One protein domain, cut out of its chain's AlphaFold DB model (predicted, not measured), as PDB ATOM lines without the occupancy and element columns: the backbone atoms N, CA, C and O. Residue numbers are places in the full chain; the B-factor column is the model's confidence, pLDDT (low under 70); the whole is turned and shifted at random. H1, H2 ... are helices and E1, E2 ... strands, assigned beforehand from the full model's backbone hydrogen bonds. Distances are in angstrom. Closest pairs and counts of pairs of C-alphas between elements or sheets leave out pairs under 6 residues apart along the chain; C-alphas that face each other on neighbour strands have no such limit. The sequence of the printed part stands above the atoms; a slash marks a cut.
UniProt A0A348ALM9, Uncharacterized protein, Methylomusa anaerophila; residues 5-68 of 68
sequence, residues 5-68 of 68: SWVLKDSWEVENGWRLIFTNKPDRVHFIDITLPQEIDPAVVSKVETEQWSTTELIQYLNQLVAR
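Overview. This is residues 5 to 68 of the 68 residues of an uncharacterized protein of Methylomusa anaerophila (UniProt A0A348ALM9). A twisted sheet, E1 E2 E3, has two helices on one face, H2 over E3, H1 beside E1. Its 64 printed residues, mixed class, hold a meander, each strand the antiparallel neighbour of the one before, then H1 and H2. It is compact, radius of gyration of the C-alphas 11.0 A, spanning 32 by 19 by 18 A.

Arrangement. E2, residues 17 to 25, makes hairpins with E1, residues 5 to 14, N 9 to O 21 2.8 A, and E3, residues 31 to 36, N 34 to O 20 3.1 A. H2, residues 55 to 66, runs along E3; the closest C-alphas, Leu 36 and Val 66, are 5.3 A apart. H1, residues 42 to 50, is close but not clearly touching H2. Every helical O i to N i+4 pair is within hydrogen-bond range.

Along the chain. E1, 26.1 A long, begins at C-alpha 5 (38.266, 27.451, 26.834); H2 ends at C-alpha 66 (59.610, 26.008, 24.877).

Size, cuts and confidence. The links are tight; no printed residue is under pLDDT 70.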
ATOM      1  N   SER A   5      37.816  28.808  27.134       95.00
ATOM      2  CA  SER A   5      38.266  27.451  26.834       95.00
ATOM      3  C   SER A   5      39.046  27.477  25.527       95.00
ATOM      4  O   SER A   5      38.629  28.134  24.569       95.00
ATOM      5  N   TRP A   6      40.155  26.754  25.483       96.44
ATOM      6  CA  TRP A   6      40.975  26.604  24.288       96.44
ATOM      7  C   TRP A   6      40.870  25.175  23.781       96.44
ATOM      8  O   TRP A   6      40.549  24.271  24.539       96.44
ATOM      9  N   VAL A   7      41.071  24.975  22.486       96.12
ATOM     10  CA  VAL A   7      41.157  23.639  21.894       96.12
ATOM     11  C   VAL A   7      42.317  23.563  20.932       96.12
ATOM     12  O   VAL A   7      42.627  24.558  20.265       96.12
ATOM     13  N   LEU A   8      42.928  22.387  20.845       95.44
ATOM     14  CA  LEU A   8      43.892  22.100  19.802       95.44
ATOM     15  C   LEU A   8      43.136  21.985  18.479       95.44
ATOM     16  O   LEU A   8      42.240  21.161  18.303       95.44
ATOM     17  N   LYS A   9      43.461  22.878  17.552       95.06
ATOM     18  CA  LYS A   9      42.881  22.902  16.212       95.06
ATOM     19  C   LYS A   9      43.666  22.013  15.260       95.06
ATOM     20  O   LYS A   9      43.053  21.365  14.419       95.06
ATOM     21  N   ASP A  10      44.989  22.055  15.357       94.81
ATOM     22  CA  ASP A  10      45.888  21.325  14.473       94.81
ATOM     23  C   ASP A  10      47.255  21.133  15.138       94.81
ATOM     24  O   ASP A  10      47.652  21.941  15.988       94.81
ATOM     25  N   SER A  11      47.967  20.083  14.743       94.25
ATOM     26  CA  SER A  11      49.334  19.823  15.185       94.25
ATOM     27  C   SER A  11      50.089  18.933  14.208       94.25
ATOM     28  O   SER A  11      49.535  17.945  13.726       94.25
ATOM     29  N   TRP A  12      51.364  19.233  13.975       95.00
ATOM     30  CA  TRP A  12      52.231  18.430  13.115       95.00
ATOM     31  C   TRP A  12      53.703  18.552  13.519       95.00
ATOM     32  O   TRP A  12      54.118  19.535  14.139       95.00
ATOM     33  N   GLU A  13      54.494  17.548  13.150       94.75
ATOM     34  CA  GLU A  13      55.944  17.538  13.341       94.75
ATOM     35  C   GLU A  13      56.635  18.519  12.378       94.75
ATOM     36  O   GLU A  13      56.261  18.656  11.210       94.75
ATOM     37  N   VAL A  14      57.649  19.220  12.876       93.69
ATOM     38  CA  VAL A  14      58.505  20.157  12.140       93.69
ATOM     39  C   VAL A  14      59.973  19.874  12.465       93.69
ATOM     40  O   VAL A  14      60.282  19.213  13.446       93.69
ATOM     41  N   GLU A  15      60.899  20.420  11.671       89.81
ATOM     42  CA  GLU A  15      62.347  20.150  11.785       89.81
ATOM     43  C   GLU A  15      62.921  20.319  13.209       89.81
ATOM     44  O   GLU A  15      63.850  19.612  13.582       89.81
ATOM     45  N   ASN A  16      62.337  21.207  14.022       85.62
ATOM     46  CA  ASN A  16      62.785  21.514  15.384       85.62
ATOM     47  C   ASN A  16      61.737  21.185  16.465       85.62
ATOM     48  O   ASN A  16      61.668  21.887  17.473       85.62
ATOM     49  N   GLY A  17      60.890  20.176  16.242       91.81
ATOM     50  CA  GLY A  17      59.931  19.688  17.237       91.81
ATOM     51  C   GLY A  17      58.506  19.595  16.700       91.81
ATOM     52  O   GLY A  17      58.282  19.114  15.595       91.81
ATOM     53  N   TRP A  18      57.521  20.041  17.472       93.69
ATOM     54  CA  TRP A  18      56.106  19.923  17.121       93.69
ATOM     55  C   TRP A  18      55.402  21.267  17.126       93.69
ATOM     56  O   TRP A  18      55.439  22.013  18.105       93.69
ATOM     57  N   ARG A  19      54.720  21.577  16.026       94.94
ATOM     58  CA  ARG A  19      53.893  22.773  15.904       94.94
ATOM     59  C   ARG A  19      52.480  22.475  16.382       94.94
ATOM     60  O   ARG A  19      51.904  21.465  15.994       94.94
ATOM     61  N   LEU A  20      51.927  23.361  17.206       95.44
ATOM     62  CA  LEU A  20      50.567  23.276  17.728       95.44
ATOM     63  C   LEU A  20      49.820  24.583  17.483       95.44
ATOM     64  O   LEU A  20      50.336  25.669  17.759       95.44
ATOM     65  N   ILE A  21      48.573  24.461  17.031       95.81
ATOM     66  CA  ILE A  21      47.658  25.582  16.832       95.81
ATOM     67  C   ILE A  21      46.493  25.453  17.806       95.81
ATOM     68  O   ILE A  21      45.647  24.573  17.655       95.81
ATOM     69  N   PHE A  22      46.392  26.374  18.759       96.06
ATOM     70  CA  PHE A  22      45.248  26.476  19.661       96.06
ATOM     71  C   PHE A  22      44.284  27.573  19.214       96.06
ATOM     72  O   PHE A  22      44.694  28.609  18.690       96.06
ATOM     73  N   THR A  23      42.989  27.375  19.458       96.38
ATOM     74  CA  THR A  23      41.958  28.400  19.239       96.38
ATOM     75  C   THR A  23      40.964  28.452  20.390       96.38
ATOM     76  O   THR A  23      40.694  27.434  21.029       96.38
ATOM     77  N   ASN A  24      40.416  29.633  20.673       94.31
ATOM     78  CA  ASN A  24      39.462  29.816  21.761       94.31
ATOM     79  C   ASN A  24      38.024  29.442  21.347       94.31
ATOM     80  O   ASN A  24      37.608  29.638  20.209       94.31
ATOM     81  N   LYS A  25      37.218  28.937  22.283       88.50
ATOM     82  CA  LYS A  25      35.776  28.694  22.109       88.50
ATOM     83  C   LYS A  25      34.937  29.697  22.925       88.50
ATOM     84  O   LYS A  25      35.410  30.172  23.959       88.50
ATOM     85  N   PRO A  26      33.690  29.985  22.497       80.44
ATOM     86  CA  PRO A  26      33.042  29.495  21.271       80.44
ATOM     87  C   PRO A  26      33.442  30.274  20.008       80.44
ATOM     88  O   PRO A  26      33.313  29.736  18.912       80.44
ATOM     89  N   ASP A  27      33.966  31.490  20.160       76.75
ATOM     90  CA  ASP A  27      34.027  32.469  19.069       76.75
ATOM     91  C   ASP A  27      35.162  32.229  18.056       76.75
ATOM     92  O   ASP A  27      35.107  32.754  16.947       76.75
ATOM     93  N   ARG A  28      36.190  31.435  18.407       82.69
ATOM     94  CA  ARG A  28      37.360  31.120  17.551       82.69
ATOM     95  C   ARG A  28      38.049  32.356  16.965       82.69
ATOM     96  O   ARG A  28      38.586  32.319  15.862       82.69
ATOM     97  N   VAL A  29      38.012  33.454  17.715       83.94
ATOM     98  CA  VAL A  29      38.535  34.768  17.313       83.94
ATOM     99  C   VAL A  29      40.056  34.820  17.433       83.94
ATOM    100  O   VAL A  29      40.717  35.552  16.700       83.94
ATOM    101  N   HIS A  30      40.622  34.047  18.355       88.81
ATOM    102  CA  HIS A  30      42.045  34.041  18.648       88.81
ATOM    103  C   HIS A  30      42.684  32.710  18.260       88.81
ATOM    104  O   HIS A  30      42.094  31.635  18.414       88.81
ATOM    105  N   PHE A  31      43.926  32.814  17.795       92.62
ATOM    106  CA  PHE A  31      44.804  31.690  17.515       92.62
ATOM    107  C   PHE A  31      46.120  31.894  18.252       92.62
ATOM    108  O   PHE A  31      46.656  33.003  18.271       92.62
ATOM    109  N   ILE A  32      46.621  30.823  18.854       94.88
ATOM    110  CA  ILE A  32      47.982  30.757  19.378       94.88
ATOM    111  C   ILE A  32      48.693  29.669  18.590       94.88
ATOM    112  O   ILE A  32      48.224  28.535  18.530       94.88
ATOM    113  N   ASP A  33      49.800  30.055  17.976       95.12
ATOM    114  CA  ASP A  33      50.648  29.203  17.158       95.12
ATOM    115  C   ASP A  33      52.008  29.109  17.840       95.12
ATOM    116  O   ASP A  33      52.651  30.136  18.085       95.12
ATOM    117  N   ILE A  34      52.408  27.895  18.212       94.12
ATOM    118  CA  ILE A  34      53.661  27.657  18.919       94.12
ATOM    119  C   ILE A  34      54.345  26.389  18.422       94.12
ATOM    120  O   ILE A  34      53.697  25.426  18.019       94.12
ATOM    121  N   THR A  35      55.674  26.378  18.478       94.38
ATOM    122  CA  THR A  35      56.489  25.180  18.275       94.38
ATOM    123  C   THR A  35      57.102  24.761  19.603       94.38
ATOM    124  O   THR A  35      57.821  25.547  20.215       94.38
ATOM    125  N   LEU A  36      56.808  23.540  20.049       91.62
ATOM    126  CA  LEU A  36      57.458  22.917  21.197       91.62
ATOM    127  C   LEU A  36      58.679  22.122  20.708       91.62
ATOM    128  O   LEU A  36      58.546  21.392  19.730       91.62
ATOM    129  N   PRO A  37      59.851  22.239  21.359       88.44
ATOM    130  CA  PRO A  37      61.088  21.591  20.908       88.44
ATOM    131  C   PRO A  37      61.110  20.071  21.124       88.44
ATOM    132  O   PRO A  37      61.958  19.379  20.571       88.44
ATOM    133  N   GLN A  38      60.193  19.552  21.939       82.94
ATOM    134  CA  GLN A  38      60.063  18.132  22.258       82.94
ATOM    135  C   GLN A  38      58.753  17.580  21.684       82.94
ATOM    136  O   GLN A  38      57.881  18.337  21.247       82.94
ATOM    137  N   GLU A  39      58.619  16.254  21.689       81.50
ATOM    138  CA  GLU A  39      57.364  15.587  21.344       81.50
ATOM    139  C   GLU A  39      56.209  16.119  22.210       81.50
ATOM    140  O   GLU A  39      56.399  16.503  23.368       81.50
ATOM    141  N   ILE A  40      55.005  16.184  21.633       81.69
ATOM    142  CA  ILE A  40      53.830  16.695  22.341       81.69
ATOM    143  C   ILE A  40      53.503  15.756  23.501       81.69
ATOM    144  O   ILE A  40      52.988  14.662  23.285       81.69
ATOM    145  N   ASP A  41      53.712  16.219  24.734       85.81
ATOM    146  CA  ASP A  41      53.149  15.568  25.914       85.81
ATOM    147  C   ASP A  41      51.613  15.725  25.883       85.81
ATOM    148  O   ASP A  41      51.108  16.854  25.977       85.81
ATOM    149  N   PRO A  42      50.836  14.629  25.780       88.38
ATOM    150  CA  PRO A  42      49.375  14.692  25.782       88.38
ATOM    151  C   PRO A  42      48.797  15.397  27.019       88.38
ATOM    152  O   PRO A  42      47.694  15.948  26.956       88.38
ATOM    153  N   ALA A  43      49.532  15.428  28.138       91.62
ATOM    154  CA  ALA A  43      49.134  16.151  29.340       91.62
ATOM    155  C   ALA A  43      49.100  17.673  29.128       91.62
ATOM    156  O   ALA A  43      48.247  18.344  29.710       91.62
ATOM    157  N   VAL A  44      49.971  18.223  28.272       92.06
ATOM    158  CA  VAL A  44      49.973  19.653  27.920       92.06
ATOM    159  C   VAL A  44      48.685  20.009  27.189       92.06
ATOM    160  O   VAL A  44      47.988  20.936  27.596       92.06
ATOM    161  N   VAL A  45      48.332  19.243  26.151       94.38
ATOM    162  CA  VAL A  45      47.099  19.467  25.383       94.38
ATOM    163  C   VAL A  45      45.884  19.332  26.299       94.38
ATOM    164  O   VAL A  45      45.082  20.257  26.385       94.38
ATOM    165  N   SER A  46      45.804  18.243  27.067       95.62
ATOM    166  CA  SER A  46      44.708  18.005  28.014       95.62
ATOM    167  C   SER A  46      44.536  19.156  29.011       95.62
ATOM    168  O   SER A  46      43.419  19.625  29.240       95.62
ATOM    169  N   LYS A  47      45.634  19.689  29.559       96.19
ATOM    170  CA  LYS A  47      45.596  20.832  30.477       96.19
ATOM    171  C   LYS A  47      45.074  22.105  29.799       96.19
ATOM    172  O   LYS A  47      44.258  22.821  30.380       96.19
ATOM    173  N   VAL A  48      45.510  22.386  28.569       96.06
ATOM    174  CA  VAL A  48      45.038  23.555  27.805       96.06
ATOM    175  C   VAL A  48      43.545  23.448  27.478       96.06
ATOM    176  O   VAL A  48      42.841  24.454  27.555       96.06
ATOM    177  N   GLU A  49      43.052  22.249  27.154       95.75
ATOM    178  CA  GLU A  49      41.650  22.043  26.763       95.75
ATOM    179  C   GLU A  49      40.659  21.992  27.932       95.75
ATOM    180  O   GLU A  49      39.487  22.342  27.770       95.75
ATOM    181  N   THR A  50      41.110  21.561  29.112       96.06
ATOM    182  CA  THR A  50      40.252  21.392  30.298       96.06
ATOM    183  C   THR A  50      40.154  22.647  31.164       96.06
ATOM    184  O   THR A  50      39.117  22.884  31.786       96.06
ATOM    185  N   GLU A  51      41.200  23.471  31.199       96.31
ATOM    186  CA  GLU A  51      41.232  24.707  31.979       96.31
ATOM    187  C   GLU A  51      40.794  25.924  31.146       96.31
ATOM    188  O   GLU A  51      40.812  25.929  29.914       96.31
ATOM    189  N   GLN A  52      40.383  26.993  31.830       95.06
ATOM    190  CA  GLN A  52      40.106  28.272  31.181       95.06
ATOM    191  C   GLN A  52      41.306  29.202  31.308       95.06
ATOM    192  O   GLN A  52      41.801  29.459  32.408       95.06
ATOM    193  N   TRP A  53      41.700  29.786  30.182       95.94
ATOM    194  CA  TRP A  53      42.883  30.629  30.082       95.94
ATOM    195  C   TRP A  53      42.534  31.964  29.450       95.94
ATOM    196  O   TRP A  53      41.801  32.028  28.459       95.94
ATOM    197  N   SER A  54      43.100  33.045  29.974       94.81
ATOM    198  CA  SER A  54      43.290  34.234  29.149       94.81
ATOM    199  C   SER A  54      44.388  33.971  28.115       94.81
ATOM    200  O   SER A  54      45.274  33.142  28.328       94.81
ATOM    201  N   THR A  55      44.368  34.708  27.002       93.12
ATOM    202  CA  THR A  55      45.390  34.588  25.947       93.12
ATOM    203  C   THR A  55      46.809  34.745  26.503       93.12
ATOM    204  O   THR A  55      47.695  33.973  26.152       93.12
ATOM    205  N   THR A  56      47.024  35.697  27.417       94.88
ATOM    206  CA  THR A  56      48.339  35.941  28.029       94.88
ATOM    207  C   THR A  56      48.797  34.786  28.912       94.88
ATOM    208  O   THR A  56      49.947  34.374  28.793       94.88
ATOM    209  N   GLU A  57      47.923  34.246  29.770       96.12
ATOM    210  CA  GLU A  57      48.274  33.108  30.634       96.12
ATOM    211  C   GLU A  57      48.667  31.886  29.795       96.12
ATOM    212  O   GLU A  57      49.669  31.236  30.090       96.12
ATOM    213  N   LEU A  58      47.920  31.608  28.718       96.00
ATOM    214  CA  LEU A  58      48.212  30.478  27.840       96.00
ATOM    215  C   LEU A  58      49.543  30.660  27.099       96.00
ATOM    216  O   LEU A  58      50.357  29.742  27.076       96.00
ATOM    217  N   ILE A  59      49.812  31.853  26.556       95.25
ATOM    218  CA  ILE A  59      51.102  32.155  25.913       95.25
ATOM    219  C   ILE A  59      52.259  31.984  26.905       95.25
ATOM    220  O   ILE A  59      53.272  31.377  26.568       95.25
ATOM    221  N   GLN A  60      52.122  32.499  28.129       95.94
ATOM    222  CA  GLN A  60      53.163  32.373  29.153       95.94
ATOM    223  C   GLN A  60      53.434  30.912  29.513       95.94
ATOM    224  O   GLN A  60      54.595  30.512  29.569       95.94
ATOM    225  N   TYR A  61      52.382  30.118  29.719       95.62
ATOM    226  CA  TYR A  61      52.501  28.690  29.999       95.62
ATOM    227  C   TYR A  61      53.205  27.942  28.860       95.62
ATOM    228  O   TYR A  61      54.177  27.229  29.100       95.62
ATOM    229  N   LEU A  62      52.770  28.147  27.615       94.44
ATOM    230  CA  LEU A  62      53.353  27.467  26.460       94.44
ATOM    231  C   LEU A  62      54.815  27.894  26.224       94.44
ATOM    232  O   LEU A  62      55.666  27.046  25.976       94.44
ATOM    233  N   ASN A  63      55.152  29.175  26.406       94.06
ATOM    234  CA  ASN A  63      56.536  29.656  26.315       94.06
ATOM    235  C   ASN A  63      57.457  29.040  27.381       94.06
ATOM    236  O   ASN A  63      58.631  28.801  27.109       94.06
ATOM    237  N   GLN A  64      56.947  28.757  28.584       93.12
ATOM    238  CA  GLN A  64      57.724  28.044  29.605       93.12
ATOM    239  C   GLN A  64      58.060  26.613  29.184       93.12
ATOM    240  O   GLN A  64      59.077  26.093  29.626       93.12
ATOM    241  N   LEU A  65      57.227  25.976  28.356       91.19
ATOM    242  CA  LEU A  65      57.514  24.649  27.808       91.19
ATOM    243  C   LEU A  65      58.561  24.709  26.696       91.19
ATOM    244  O   LEU A  65      59.377  23.805  26.597       91.19
ATOM    245  N   VAL A  66      58.577  25.783  25.903       88.62
ATOM    246  CA  VAL A  66      59.610  26.008  24.877       88.62
ATOM    247  C   VAL A  66      60.985  26.259  25.497       88.62
ATOM    248  O   VAL A  66      61.998  25.880  24.923       88.62
ATOM    249  N   ALA A  67      61.030  26.899  26.664       85.38
ATOM    250  CA  ALA A  67      62.274  27.221  27.361       85.38
ATOM    251  C   ALA A  67      62.881  26.052  28.168       85.38
ATOM    252  O   ALA A  67      63.894  26.261  28.837       85.38
ATOM    253  N   ARG A  68      62.252  24.868  28.165       72.69
ATOM    254  CA  ARG A  68      62.718  23.657  28.861       72.69
ATOM    255  C   ARG A  68      63.510  22.752  27.932       72.69
ATOM    256  O   ARG A  68      64.535  22.231  28.417       72.69
TER     257      ARG A  68